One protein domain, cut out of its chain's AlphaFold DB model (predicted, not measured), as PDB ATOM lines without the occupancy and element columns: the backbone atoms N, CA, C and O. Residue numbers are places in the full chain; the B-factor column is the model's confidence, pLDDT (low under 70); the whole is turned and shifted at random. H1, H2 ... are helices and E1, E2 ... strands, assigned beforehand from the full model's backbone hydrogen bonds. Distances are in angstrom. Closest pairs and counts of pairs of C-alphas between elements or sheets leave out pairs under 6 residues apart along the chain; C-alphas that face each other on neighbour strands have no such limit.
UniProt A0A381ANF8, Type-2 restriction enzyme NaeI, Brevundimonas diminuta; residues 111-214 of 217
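Overview. This is residues 111 to 214 of the 217 residues of the protein "Type-2 restriction enzyme NaeI" of Brevundimonas diminuta (UniProt A0A381ANF8). A short ribbon of two antiparallel strands, E1 and E2, sits in the middle, with H1, H3, H4 and H5 gathered round H2 toward one end and H6 and H7 toward the other. The helices that touch mostly cross. The printed part has 104 residues, with seven named helices and two named strands in the order H1 H2 H3 H4 H5 E1 H6 E2 H7, and is mostly helix. It is compact, with a radius of gyration of the C-alphas of 13.0 A and spans of 37 by 27 by 26 A.

Arrangement. H1, residues 111 to 116, forms a helical hairpin with H2, residues 122 to 132; their closest C-alphas, Leu 116 and Arg 125, are 6.0 A apart. H2 is the hub, touching four helices. H3, residues 140 to 146, only just touches H2, with 3 pairs of C-alphas within 8 A, the closest Ala 126 and Leu 146 at 7.4 A. H4, residues 154 to 157, touches H2 at C-alphas 123 and 156, 5.2 A apart, their closest. H5, residues 164 to 170, touches H2 at a steep tilt of 42 degrees, the same way, with C-alphas 127 and 167 closest at 6.1 A. E1, residues 173 to 176, is antiparallel to E2, residues 195 to 199; N 175 and O 197 are 2.8 A apart, within hydrogen-bond range. H6, residues 181 to 186, and H7, residues 204 to 212, are close but not clearly touching, with C-alphas 183 and 209 closest at 7.7 A. Every O i to N i+4 pair is within range in H1, H2, H3, H6 and H7; H5 has 1 of 3, and 2 of 4 O i to N i+3 pairs, while H4 is too short for an O i to N i+4 pair.

Along the chain. H1 begins at C-alpha 111 (184.135, 206.399, 95.871). H2 is 15.4 A long, E2 13.2 A and H7 11.9 A. H7 ends at C-alpha 212 (172.927, 240.862, 104.435).

Size, cuts and confidence. The two C-alphas farthest apart, Lys 151 and Asp 204, are 38.2 A apart. The printed part has no cut, no link is long, and no printed residue is under 70 in pLDDT.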
ATOM      1  N   LYS A 111     183.739 207.219  94.722       97.81
ATOM      2  CA  LYS A 111     184.135 206.399  95.871       97.81
ATOM      3  C   LYS A 111     183.734 207.135  97.145       97.81
ATOM      4  O   LYS A 111     182.941 206.596  97.920       97.81
ATOM      5  N   ARG A 112     184.151 208.397  97.287       97.81
ATOM      6  CA  ARG A 112     183.800 209.223  98.448       97.81
ATOM      7  C   ARG A 112     182.293 209.418  98.592       97.81
ATOM      8  O   ARG A 112     181.749 209.287  99.686       97.81
ATOM      9  N   PHE A 113     181.577 209.607  97.484       98.12
ATOM     10  CA  PHE A 113     180.116 209.699  97.483       98.12
ATOM     11  C   PHE A 113     179.443 208.475  98.134       98.12
ATOM     12  O   PHE A 113     178.463 208.610  98.871       98.12
ATOM     13  N   ARG A 114     179.966 207.263  97.899       97.88
ATOM     14  CA  ARG A 114     179.450 206.026  98.514       97.88
ATOM     15  C   ARG A 114     179.816 205.907  99.993       97.88
ATOM     16  O   ARG A 114     179.017 205.373 100.761       97.88
ATOM     17  N   GLU A 115     180.974 206.416 100.399       98.38
ATOM     18  CA  GLU A 115     181.372 206.484 101.810       98.38
ATOM     19  C   GLU A 115     180.470 207.444 102.592       98.38
ATOM     20  O   GLU A 115     179.968 207.091 103.658       98.38
ATOM     21  N   LEU A 116     180.163 208.619 102.031       98.19
ATOM     22  CA  LEU A 116     179.226 209.570 102.636       98.19
ATOM     23  C   LEU A 116     177.851 208.934 102.871       98.19
ATOM     24  O   LEU A 116     177.224 209.169 103.906       98.19
ATOM     25  N   ARG A 117     177.392 208.060 101.967       98.00
ATOM     26  CA  ARG A 117     176.134 207.310 102.138       98.00
ATOM     27  C   ARG A 117     176.112 206.401 103.375       98.00
ATOM     28  O   ARG A 117     175.018 206.054 103.808       98.00
ATOM     29  N   GLN A 118     177.257 206.076 103.981       97.56
ATOM     30  CA  GLN A 118     177.329 205.324 105.242       97.56
ATOM     31  C   GLN A 118     177.010 206.186 106.478       97.56
ATOM     32  O   GLN A 118     176.688 205.660 107.545       97.56
ATOM     33  N   ILE A 119     177.048 207.520 106.361       97.25
ATOM     34  CA  ILE A 119     176.681 208.432 107.453       97.25
ATOM     35  C   ILE A 119     175.171 208.341 107.687       97.25
ATOM     36  O   ILE A 119     174.397 208.837 106.873       97.25
ATOM     37  N   LYS A 120     174.730 207.765 108.811       95.19
ATOM     38  CA  LYS A 120     173.298 207.534 109.111       95.19
ATOM     39  C   LYS A 120     172.460 208.814 109.237       95.19
ATOM     40  O   LYS A 120     171.270 208.819 108.946       95.19
ATOM     41  N   ILE A 121     173.062 209.914 109.690       96.88
ATOM     42  CA  ILE A 121     172.338 211.168 109.938       96.88
ATOM     43  C   ILE A 121     172.301 212.000 108.651       96.88
ATOM     44  O   ILE A 121     173.286 212.654 108.307       96.88
ATOM     45  N   GLY A 122     171.145 212.037 107.978       96.88
ATOM     46  CA  GLY A 122     170.977 212.679 106.666       96.88
ATOM     47  C   GLY A 122     171.438 214.142 106.591       96.88
ATOM     48  O   GLY A 122     172.143 214.510 105.657       96.88
ATOM     49  N   LYS A 123     171.135 214.979 107.597       97.56
ATOM     50  CA  LYS A 123     171.608 216.381 107.605       97.56
ATOM     51  C   LYS A 123     173.134 216.504 107.687       97.56
ATOM     52  O   LYS A 123     173.708 217.356 107.022       97.56
ATOM     53  N   ARG A 124     173.792 215.621 108.453       98.12
ATOM     54  CA  ARG A 124     175.262 215.574 108.557       98.12
ATOM     55  C   ARG A 124     175.877 215.043 107.268       98.12
ATOM     56  O   ARG A 124     176.881 215.581 106.826       98.12
ATOM     57  N   ARG A 125     175.247 214.041 106.643       98.44
ATOM     58  CA  ARG A 125     175.648 213.522 105.328       98.44
ATOM     59  C   ARG A 125     175.635 214.624 104.268       98.44
ATOM     60  O   ARG A 125     176.626 214.802 103.572       98.44
ATOM     61  N   ALA A 126     174.531 215.365 104.167       98.38
ATOM     62  CA  ALA A 126     174.409 216.473 103.224       98.38
ATOM     63  C   ALA A 126     175.417 217.593 103.523       98.38
ATOM     64  O   ALA A 126     176.093 218.046 102.608       98.38
ATOM     65  N   ALA A 127     175.569 217.993 104.789       98.50
ATOM     66  CA  ALA A 127     176.555 219.002 105.168       98.50
ATOM     67  C   ALA A 127     177.986 218.578 104.801       98.50
ATOM     68  O   ALA A 127     178.696 219.347 104.168       98.50
ATOM     69  N   MET A 128     178.382 217.339 105.109       98.50
ATOM     70  CA  MET A 128     179.711 216.827 104.760       98.50
ATOM     71  C   MET A 128     179.941 216.817 103.245       98.50
ATOM     72  O   MET A 128     180.980 217.272 102.785       98.50
ATOM     73  N   PHE A 129     178.949 216.375 102.464       98.62
ATOM     74  CA  PHE A 129     179.025 216.442 101.003       98.62
ATOM     75  C   PHE A 129     179.298 217.868 100.512       98.62
ATOM     76  O   PHE A 129     180.171 218.064  99.675       98.62
ATOM     77  N   PHE A 130     178.581 218.856 101.043       98.44
ATOM     78  CA  PHE A 130     178.737 220.251 100.641       98.44
ATOM     79  C   PHE A 130     180.046 220.890 101.115       98.44
ATOM     80  O   PHE A 130     180.593 221.713 100.392       98.44
ATOM     81  N   LEU A 131     180.575 220.488 102.273       98.00
ATOM     82  CA  LEU A 131     181.906 220.908 102.725       98.00
ATOM     83  C   LEU A 131     183.011 220.361 101.810       98.00
ATOM     84  O   LEU A 131     183.945 221.082 101.475       98.00
ATOM     85  N   GLU A 132     182.895 219.100 101.385       97.38
ATOM     86  CA  GLU A 132     183.859 218.449 100.486       97.38
ATOM     87  C   GLU A 132     183.722 218.906  99.023       97.38
ATOM     88  O   GLU A 132     184.645 218.735  98.231       97.38
ATOM     89  N   ASN A 133     182.577 219.486  98.655       96.88
ATOM     90  CA  ASN A 133     182.253 219.941  97.300       96.88
ATOM     91  C   ASN A 133     181.874 221.433  97.298       96.88
ATOM     92  O   ASN A 133     180.869 221.827  96.698       96.88
ATOM     93  N   ASP A 134     182.664 222.257  97.994       95.06
ATOM     94  CA  ASP A 134     182.462 223.709  98.068       95.06
ATOM     95  C   ASP A 134     182.366 224.334  96.667       95.06
ATOM     96  O   ASP A 134     183.089 223.961  95.738       95.06
ATOM     97  N   ARG A 135     181.429 225.274  96.509       96.50
ATOM     98  CA  ARG A 135     181.131 225.999  95.261       96.50
ATOM     99  C   ARG A 135     180.759 225.115  94.064       96.50
ATOM    100  O   ARG A 135     180.661 225.609  92.941       96.50
ATOM    101  N   ARG A 136     180.484 223.823  94.273       96.19
ATOM    102  CA  ARG A 136     179.967 222.932  93.232       96.19
ATOM    103  C   ARG A 136     178.447 223.046  93.129       96.19
ATOM    104  O   ARG A 136     177.719 222.625  94.030       96.19
ATOM    105  N   VAL A 137     177.958 223.505  91.977       96.75
ATOM    106  CA  VAL A 137     176.527 223.431  91.647       96.75
ATOM    107  C   VAL A 137     176.103 221.965  91.547       96.75
ATOM    108  O   VAL A 137     176.635 221.195  90.745       96.75
ATOM    109  N   THR A 138     175.151 221.568  92.385       97.31
ATOM    110  CA  THR A 138     174.679 220.190  92.504       97.31
ATOM    111  C   THR A 138     173.165 220.131  92.358       97.31
ATOM    112  O   THR A 138     172.416 220.659  93.176       97.31
ATOM    113  N   HIS A 139     172.711 219.417  91.331       97.19
ATOM    114  CA  HIS A 139     171.292 219.234  91.049       97.19
ATOM    115  C   HIS A 139     170.608 218.316  92.075       97.19
ATOM    116  O   HIS A 139     171.181 217.306  92.509       97.19
ATOM    117  N   ARG A 140     169.324 218.570  92.368       97.25
ATOM    118  CA  ARG A 140     168.501 217.831  93.349       97.25
ATOM    119  C   ARG A 140     168.580 216.310  93.233       97.25
ATOM    120  O   ARG A 140     168.442 215.609  94.226       97.25
ATOM    121  N   THR A 141     168.756 215.775  92.023       96.81
ATOM    122  CA  THR A 141     168.768 214.322  91.774       96.81
ATOM    123  C   THR A 141     170.010 213.651  92.345       96.81
ATOM    124  O   THR A 141     169.917 212.527  92.824       96.81
ATOM    125  N   VAL A 142     171.155 214.341  92.331       97.75
ATOM    126  CA  VAL A 142     172.382 213.856  92.983       97.75
ATOM    127  C   VAL A 142     172.177 213.853  94.497       97.75
ATOM    128  O   VAL A 142     172.472 212.864  95.160       97.75
ATOM    129  N   LEU A 143     171.578 214.916  95.039       98.12
ATOM    130  CA  LEU A 143     171.298 215.039  96.472       98.12
ATOM    131  C   LEU A 143     170.252 214.026  96.953       98.12
ATOM    132  O   LEU A 143     170.400 213.455  98.027       98.12
ATOM    133  N   ALA A 144     169.231 213.739  96.146       98.06
ATOM    134  CA  ALA A 144     168.265 212.679  96.422       98.06
ATOM    135  C   ALA A 144     168.937 211.298  96.458       98.06
ATOM    136  O   ALA A 144     168.637 210.494  97.334       98.06
ATOM    137  N   ALA A 145     169.892 211.038  95.561       97.94
ATOM    138  CA  ALA A 145     170.674 209.805  95.577       97.94
ATOM    139  C   ALA A 145     171.666 209.738  96.756       97.94
ATOM    140  O   ALA A 145     171.911 208.662  97.302       97.94
ATOM    141  N   LEU A 146     172.212 210.877  97.193       98.38
ATOM    142  CA  LEU A 146     173.026 210.970  98.409       98.38
ATOM    143  C   LEU A 146     172.180 210.656  99.654       98.38
ATOM    144  O   LEU A 146     172.613 209.937 100.555       98.38
ATOM    145  N   LEU A 147     170.954 211.169  99.695       98.12
ATOM    146  CA  LEU A 147     169.987 211.056 100.790       98.12
ATOM    147  C   LEU A 147     168.935 209.964 100.529       98.12
ATOM    148  O   LEU A 147     167.782 210.102 100.923       98.12
ATOM    149  N   PHE A 148     169.344 208.884  99.861       96.94
ATOM    150  CA  PHE A 148     168.474 207.803  99.382       96.94
ATOM    151  C   PHE A 148     167.600 207.140 100.461       96.94
ATOM    152  O   PHE A 148     166.597 206.516 100.138       96.94
ATOM    153  N   ASP A 149     167.999 207.238 101.728       96.06
ATOM    154  CA  ASP A 149     167.328 206.656 102.894       96.06
ATOM    155  C   ASP A 149     166.348 207.628 103.577       96.06
ATOM    156  O   ASP A 149     165.763 207.306 104.609       96.06
ATOM    157  N   GLN A 150     166.167 208.832 103.029       95.62
ATOM    158  CA  GLN A 150     165.260 209.842 103.563       95.62
ATOM    159  C   GLN A 150     163.943 209.850 102.779       95.62
ATOM    160  O   GLN A 150     163.943 209.945 101.555       95.62
ATOM    161  N   LYS A 151     162.807 209.846 103.489       93.62
ATOM    162  CA  LYS A 151     161.471 209.988 102.874       93.62
ATOM    163  C   LYS A 151     161.272 211.354 102.201       93.62
ATOM    164  O   LYS A 151     160.648 211.435 101.151       93.62
ATOM    165  N   ASP A 152     161.818 212.413 102.801       95.06
ATOM    166  CA  ASP A 152     161.895 213.759 102.213       95.06
ATOM    167  C   ASP A 152     163.359 214.240 102.230       95.06
ATOM    168  O   ASP A 152     163.799 214.894 103.185       95.06
ATOM    169  N   PRO A 153     164.145 213.897 101.192       96.19
ATOM    170  CA  PRO A 153     165.532 214.330 101.064       96.19
ATOM    171  C   PRO A 153     165.693 215.852 101.089       96.19
ATOM    172  O   PRO A 153     166.600 216.375 101.733       96.19
ATOM    173  N   MET A 154     164.795 216.585 100.425       96.75
ATOM    174  CA  MET A 154     164.926 218.034 100.252       96.75
ATOM    175  C   MET A 154     164.679 218.792 101.562       96.75
ATOM    176  O   MET A 154     165.221 219.878 101.762       96.75
ATOM    177  N   LYS A 155     163.936 218.223 102.523       96.38
ATOM    178  CA  LYS A 155     163.888 218.783 103.885       96.38
ATOM    179  C   LYS A 155     165.262 218.816 104.561       96.38
ATOM    180  O   LYS A 155     165.512 219.730 105.343       96.38
ATOM    181  N   ARG A 156     166.178 217.896 104.241       97.50
ATOM    182  CA  ARG A 156     167.544 217.899 104.800       97.50
ATOM    183  C   ARG A 156     168.446 218.976 104.208       97.50
ATOM    184  O   ARG A 156     169.537 219.160 104.727       97.50
ATOM    185  N   LEU A 157     167.987 219.703 103.194       97.56
ATOM    186  CA  LEU A 157     168.712 220.802 102.554       97.56
ATOM    187  C   LEU A 157     168.212 222.188 102.991       97.56
ATOM    188  O   LEU A 157     168.690 223.194 102.489       97.56
ATOM    189  N   ARG A 158     167.243 222.251 103.911       95.50
ATOM    190  CA  ARG A 158     166.637 223.494 104.412       95.50
ATOM    191  C   ARG A 158     166.935 223.667 105.898       95.50
ATOM    192  O   ARG A 158     167.114 222.668 106.593       95.50
ATOM    193  N   ALA A 159     166.932 224.905 106.388       93.44
ATOM    194  CA  ALA A 159     167.069 225.200 107.813       93.44
ATOM    195  C   ALA A 159     165.975 224.512 108.661       93.44
ATOM    196  O   ALA A 159     164.986 223.965 108.137       93.44
ATOM    197  N   ASN A 160     166.142 224.550 109.983       94.00
ATOM    198  CA  ASN A 160     165.237 223.940 110.963       94.00
ATOM    199  C   ASN A 160     165.212 222.407 110.838       94.00
ATOM    200  O   ASN A 160     164.197 221.796 110.482       94.00
ATOM    201  N   GLY A 161     166.359 221.779 111.080       93.00
ATOM    202  CA  GLY A 161     166.584 220.333 111.077       93.00
ATOM    203  C   GLY A 161     167.362 219.792 109.869       93.00
ATOM    204  O   GLY A 161     167.285 218.583 109.602       93.00
ATOM    205  N   GLY A 162     168.083 220.640 109.133       97.31
ATOM    206  CA  GLY A 162     168.797 220.270 107.904       97.31
ATOM    207  C   GLY A 162     170.277 220.648 107.893       97.31
ATOM    208  O   GLY A 162     170.860 220.976 108.922       97.31
ATOM    209  N   ALA A 163     170.898 220.512 106.723       98.06
ATOM    210  CA  ALA A 163     172.307 220.797 106.489       98.06
ATOM    211  C   ALA A 163     172.703 222.254 106.786       98.06
ATOM    212  O   ALA A 163     173.778 222.422 107.357       98.06
ATOM    213  N   PRO A 164     171.873 223.288 106.504       97.75
ATOM    214  CA  PRO A 164     172.215 224.666 106.864       97.75
ATOM    215  C   PRO A 164     172.557 224.842 108.347       97.75
ATOM    216  O   PRO A 164     173.531 225.513 108.663       97.75
ATOM    217  N   ASP A 165     171.859 224.151 109.254       97.12
ATOM    218  CA  ASP A 165     172.124 224.233 110.700       97.12
ATOM    219  C   ASP A 165     173.498 223.654 111.101       97.12
ATOM    220  O   ASP A 165     173.969 223.876 112.212       97.12
ATOM    221  N   VAL A 166     174.117 222.854 110.227       98.06
ATOM    222  CA  VAL A 166     175.474 222.314 110.412       98.06
ATOM    223  C   VAL A 166     176.511 223.199 109.714       98.06
ATOM    224  O   VAL A 166     177.622 223.337 110.208       98.06
ATOM    225  N   LEU A 167     176.155 223.774 108.564       98.19
ATOM    226  CA  LEU A 167     177.056 224.545 107.707       98.19
ATOM    227  C   LEU A 167     177.248 225.989 108.187       98.19
ATOM    228  O   LEU A 167     178.375 226.479 108.182       98.19
ATOM    229  N   ARG A 168     176.181 226.651 108.653       97.00
ATOM    230  CA  ARG A 168     176.222 228.058 109.086       97.00
ATOM    231  C   ARG A 168     177.246 228.324 110.197       97.00
ATOM    232  O   ARG A 168     178.066 229.217 110.001       97.00
ATOM    233  N   PRO A 169     177.328 227.516 111.278       96.75
ATOM    234  CA  PRO A 169     178.364 227.695 112.304       96.75
ATOM    235  C   PRO A 169     179.801 227.522 111.788       96.75
ATOM    236  O   PRO A 169     180.749 227.929 112.451       96.75
ATOM    237  N   LEU A 170     179.977 226.896 110.620       97.06
ATOM    238  CA  LEU A 170     181.269 226.720 109.954       97.06
ATOM    239  C   LEU A 170     181.560 227.833 108.932       97.06
ATOM    240  O   LEU A 170     182.546 227.744 108.196       97.06
ATOM    241  N   GLY A 171     180.705 228.857 108.857       97.19
ATOM    242  CA  GLY A 171     180.816 229.953 107.898       97.19
ATOM    243  C   GLY A 171     180.501 229.536 106.462       97.19
ATOM    244  O   GLY A 171     181.071 230.097 105.530       97.19
ATOM    245  N   VAL A 172     179.650 228.523 106.263       98.31
ATOM    246  CA  VAL A 172     179.276 228.030 104.930       98.31
ATOM    247  C   VAL A 172     177.778 228.213 104.703       98.31
ATOM    248  O   VAL A 172     176.954 227.664 105.436       98.31
ATOM    249  N   ALA A 173     177.421 228.972 103.669       98.00
ATOM    250  CA  ALA A 173     176.038 229.130 103.232       98.00
ATOM    251  C   ALA A 173     175.644 227.981 102.298       98.00
ATOM    252  O   ALA A 173     176.472 227.504 101.524       98.00
ATOM    253  N   LEU A 174     174.383 227.547 102.334       98.25
ATOM    254  CA  LEU A 174     173.823 226.603 101.363       98.25
ATOM    255  C   LEU A 174     172.683 227.286 100.616       98.25
ATOM    256  O   LEU A 174     171.606 227.463 101.175       98.25
ATOM    257  N   LEU A 175     172.930 227.623  99.354       98.25
ATOM    258  CA  LEU A 175     172.008 228.359  98.498       98.25
ATOM    259  C   LEU A 175     171.217 227.398  97.609       98.25
ATOM    260  O   LEU A 175     171.775 226.451  97.047       98.25
ATOM    261  N   SER A 176     169.923 227.658  97.448       97.75
ATOM    262  CA  SER A 176     169.016 226.959  96.541       97.75
ATOM    263  C   SER A 176     168.647 227.849  95.364       97.75
ATOM    264  O   SER A 176     168.229 228.988  95.543       97.75
ATOM    265  N   GLY A 177     168.666 227.320  94.142       97.69
ATOM    266  CA  GLY A 177     168.214 228.076  92.974       97.69
ATOM    267  C   GLY A 177     166.734 228.468  93.020       97.69
ATOM    268  O   GLY A 177     166.332 229.415  92.351       97.69
ATOM    269  N   ARG A 178     165.913 227.807  93.846       96.69
ATOM    270  CA  ARG A 178     164.505 228.183  94.030       96.69
ATOM    271  C   ARG A 178     164.319 229.496  94.793       96.69
ATOM    272  O   ARG A 178     163.353 230.203  94.517       96.69
ATOM    273  N   TYR A 179     165.185 229.784  95.759       95.81
ATOM    274  CA  TYR A 179     165.007 230.903  96.695       95.81
ATOM    275  C   TYR A 179     166.116 231.947  96.559       95.81
ATOM    276  O   TYR A 179     165.849 233.145  96.600       95.81
ATOM    277  N   ASP A 180     167.331 231.497  96.265       97.19
ATOM    278  CA  ASP A 180     168.550 232.284  96.404       97.19
ATOM    279  C   ASP A 180     169.190 232.598  95.046       97.19
ATOM    280  O   ASP A 180     170.296 233.124  94.991       97.19
ATOM    281  N   ALA A 181     168.516 232.313  93.923       96.75
ATOM    282  CA  ALA A 181     169.060 232.567  92.584       96.75
ATOM    283  C   ALA A 181     169.577 234.010  92.377       96.75
ATOM    284  O   ALA A 181     170.640 234.162  91.770       96.75
ATOM    285  N   PRO A 182     168.910 235.081  92.860       97.31
ATOM    286  CA  PRO A 182     169.462 236.433  92.777       97.31
ATOM    287  C   PRO A 182     170.760 236.623  93.572       97.31
ATOM    288  O   PRO A 182     171.674 237.279  93.077       97.31
ATOM    289  N   LEU A 183     170.856 236.045  94.772       97.50
ATOM    290  CA  LEU A 183     172.054 236.104  95.612       97.50
ATOM    291  C   LEU A 183     173.194 235.278  95.006       97.50
ATOM    292  O   LEU A 183     174.307 235.772  94.861       97.50
ATOM    293  N   ALA A 184     172.893 234.058  94.564       97.75
ATOM    294  CA  ALA A 184     173.833 233.168  93.900       97.75
ATOM    295  C   ALA A 184     174.472 233.833  92.669       97.75
ATOM    296  O   ALA A 184     175.684 233.730  92.491       97.75
ATOM    297  N   ARG A 185     173.700 234.599  91.878       97.88
ATOM    298  CA  ARG A 185     174.238 235.382  90.749       97.88
ATOM    299  C   ARG A 185     175.253 236.437  91.181       97.88
ATOM    300  O   ARG A 185     176.267 236.582  90.510       97.88
ATOM    301  N   LYS A 186     175.015 237.139  92.296       97.31
ATOM    302  CA  LYS A 186     175.983 238.110  92.846       97.31
ATOM    303  C   LYS A 186     177.287 237.438  93.290       97.31
ATOM    304  O   LYS A 186     178.334 238.059  93.227       97.31
ATOM    305  N   LEU A 187     177.220 236.164  93.679       97.00
ATOM    306  CA  LEU A 187     178.365 235.333  94.066       97.00
ATOM    307  C   LEU A 187     178.991 234.565  92.878       97.00
ATOM    308  O   LEU A 187     179.862 233.716  93.074       97.00
ATOM    309  N   GLY A 188     178.545 234.841  91.645       97.06
ATOM    310  CA  GLY A 188     179.097 234.262  90.417       97.06
ATOM    311  C   GLY A 188     178.507 232.913  89.994       97.06
ATOM    312  O   GLY A 188     179.093 232.230  89.157       97.06
ATOM    313  N   PHE A 189     177.357 232.509  90.540       97.06
ATOM    314  CA  PHE A 189     176.701 231.240  90.209       97.06
ATOM    315  C   PHE A 189     175.409 231.433  89.418       97.06
ATOM    316  O   PHE A 189     174.581 232.294  89.719       97.06
ATOM    317  N   GLN A 190     175.179 230.545  88.453       95.94
ATOM    318  CA  GLN A 190     173.898 230.410  87.768       95.94
ATOM    319  C   GLN A 190     173.223 229.118  88.237       95.94
ATOM    320  O   GLN A 190     173.704 228.026  87.949       95.94
ATOM    321  N   LEU A 191     172.125 229.250  88.985       96.56
ATOM    322  CA  LEU A 191     171.371 228.120  89.532       96.56
ATOM    323  C   LEU A 191     170.013 228.006  88.842       96.56
ATOM    324  O   LEU A 191     169.268 228.989  88.785       96.56
ATOM    325  N   ALA A 192     169.668 226.812  88.359       95.88
ATOM    326  CA  ALA A 192     168.287 226.483  88.026       95.88
ATOM    327  C   ALA A 192     167.485 226.187  89.305       95.88
ATOM    328  O   ALA A 192     168.049 225.949  90.370       95.88
ATOM    329  N   THR A 193     166.154 226.144  89.206       96.88
ATOM    330  CA  THR A 193     165.245 225.934  90.352       96.88
ATOM    331  C   THR A 193     165.604 224.727  91.228       96.88
ATOM    332  O   THR A 193     165.425 224.770  92.442       96.88
ATOM    333  N   ASP A 194     166.104 223.651  90.621       96.75
ATOM    334  CA  ASP A 194     166.434 222.390  91.292       96.75
ATOM    335  C   ASP A 194     167.926 222.267  91.674       96.75
ATOM    336  O   ASP A 194     168.372 221.187  92.075       96.75
ATOM    337  N   ASP A 195     168.706 223.341  91.560       97.62
ATOM    338  CA  ASP A 195     170.129 223.347  91.898       97.62
ATOM    339  C   ASP A 195     170.400 223.871  93.309       97.62
ATOM    340  O   ASP A 195     169.660 224.688  93.862       97.62
ATOM    341  N   PHE A 196     171.507 223.400  93.879       98.50
ATOM    342  CA  PHE A 196     172.032 223.839  95.164       98.50
ATOM    343  C   PHE A 196     173.535 224.071  95.062       98.50
ATOM    344  O   PHE A 196     174.224 223.370  94.318       98.50
ATOM    345  N   VAL A 197     174.057 225.008  95.842       98.31
ATOM    346  CA  VAL A 197     175.498 225.244  95.959       98.31
ATOM    347  C   VAL A 197     175.837 225.649  97.385       98.31
ATOM    348  O   VAL A 197     175.127 226.450  97.990       98.31
ATOM    349  N   ALA A 198     176.909 225.082  97.931       98.19
ATOM    350  CA  ALA A 198     177.485 225.576  99.172       98.19
ATOM    351  C   ALA A 198     178.555 226.620  98.871       98.19
ATOM    352  O   ALA A 198     179.303 226.471  97.907       98.19
ATOM    353  N   VAL A 199     178.598 227.679  99.673       98.00
ATOM    354  CA  VAL A 199     179.518 228.796  99.483       98.00
ATOM    355  C   VAL A 199     180.179 229.114 100.812       98.00
ATOM    356  O   VAL A 199     179.547 229.662 101.717       98.00
ATOM    357  N   LYS A 200     181.468 228.791 100.914       97.38
ATOM    358  CA  LYS A 200     182.355 229.427 101.885       97.38
ATOM    359  C   LYS A 200     182.858 230.758 101.298       97.38
ATOM    360  O   LYS A 200     183.465 230.728 100.221       97.38
ATOM    361  N   PRO A 201     182.599 231.912 101.943       96.50
ATOM    362  CA  PRO A 201     183.016 233.206 101.417       96.50
ATOM    363  C   PRO A 201     184.544 233.286 101.342       96.50
ATOM    364  O   PRO A 201     185.249 232.847 102.254       96.50
ATOM    365  N   LYS A 202     185.052 233.834 100.236       96.25
ATOM    366  CA  LYS A 202     186.490 234.018  99.969       96.25
ATOM    367  C   LYS A 202     186.954 235.468 100.112       96.25
ATOM    368  O   LYS A 202     188.151 235.727 100.024       96.25
ATOM    369  N   SER A 203     186.026 236.397 100.316       96.81
ATOM    370  CA  SER A 203     186.290 237.820 100.514       96.81
ATOM    371  C   SER A 203     185.285 238.425 101.490       96.81
ATOM    372  O   SER A 203     184.202 237.870 101.706       96.81
ATOM    373  N   ASP A 204     185.624 239.595 102.035       96.56
ATOM    374  CA  ASP A 204     184.709 240.369 102.879       96.56
ATOM    375  C   ASP A 204     183.448 240.787 102.115       96.56
ATOM    376  O   ASP A 204     182.367 240.860 102.690       96.56
ATOM    377  N   GLU A 205     183.553 241.005 100.801       96.88
ATOM    378  CA  GLU A 205     182.403 241.296  99.945       96.88
ATOM    379  C   GLU A 205     181.424 240.114  99.885       96.88
ATOM    380  O   GLU A 205     180.231 240.296 100.133       96.88
ATOM    381  N   GLU A 206     181.912 238.893  99.623       97.38
ATOM    382  CA  GLU A 206     181.064 237.694  99.627       97.38
ATOM    383  C   GLU A 206     180.459 237.450 101.017       97.38
ATOM    384  O   GLU A 206     179.274 237.128 101.127       97.38
ATOM    385  N   LEU A 207     181.247 237.637 102.082       97.25
ATOM    386  CA  LEU A 207     180.771 237.496 103.457       97.25
ATOM    387  C   LEU A 207     179.652 238.499 103.766       97.25
ATOM    388  O   LEU A 207     178.608 238.113 104.290       97.25
ATOM    389  N   ASN A 208     179.832 239.767 103.393       96.69
ATOM    390  CA  ASN A 208     178.831 240.812 103.590       96.69
ATOM    391  C   ASN A 208     177.554 240.536 102.788       96.69
ATOM    392  O   ASN A 208     176.456 240.729 103.306       96.69
ATOM    393  N   LEU A 209     177.665 240.041 101.550       96.81
ATOM    394  CA  LEU A 209     176.503 239.631 100.754       96.81
ATOM    395  C   LEU A 209     175.689 238.535 101.454       96.81
ATOM    396  O   LEU A 209     174.464 238.636 101.517       96.81
ATOM    397  N   LEU A 210     176.362 237.513 101.989       96.56
ATOM    398  CA  LEU A 210     175.720 236.389 102.677       96.56
ATOM    399  C   LEU A 210     175.105 236.801 104.025       96.56
ATOM    400  O   LEU A 210     174.000 236.366 104.347       96.56
ATOM    401  N   ARG A 211     175.767 237.683 104.782       95.62
ATOM    402  CA  ARG A 211     175.230 238.259 106.029       95.62
ATOM    403  C   ARG A 211     173.995 239.111 105.788       95.62
ATOM    404  O   ARG A 211     172.973 238.922 106.439       95.62
ATOM    405  N   ASN A 212     174.051 239.996 104.793       94.75
ATOM    406  CA  ASN A 212     172.927 240.862 104.435       94.75
ATOM    407  C   ASN A 212     171.699 240.070 103.961       94.75
ATOM    408  O   ASN A 212     170.575 240.551 104.077       94.75
ATOM    409  N   ALA A 213     171.904 238.862 103.431       92.44
ATOM    410  CA  ALA A 213     170.832 237.949 103.052       92.44
ATOM    411  C   ALA A 213     170.307 237.079 104.215       92.44
ATOM    412  O   ALA A 213     169.291 236.406 104.055       92.44
ATOM    413  N   GLY A 214     170.966 237.085 105.381       91.12
ATOM    414  CA  GLY A 214     170.623 236.226 106.520       91.12
ATOM    415  C   GLY A 214     171.042 234.759 106.347       91.12
ATOM    416  O   GLY A 214     170.489 233.865 107.002       91.12
TER     417      GLY A 214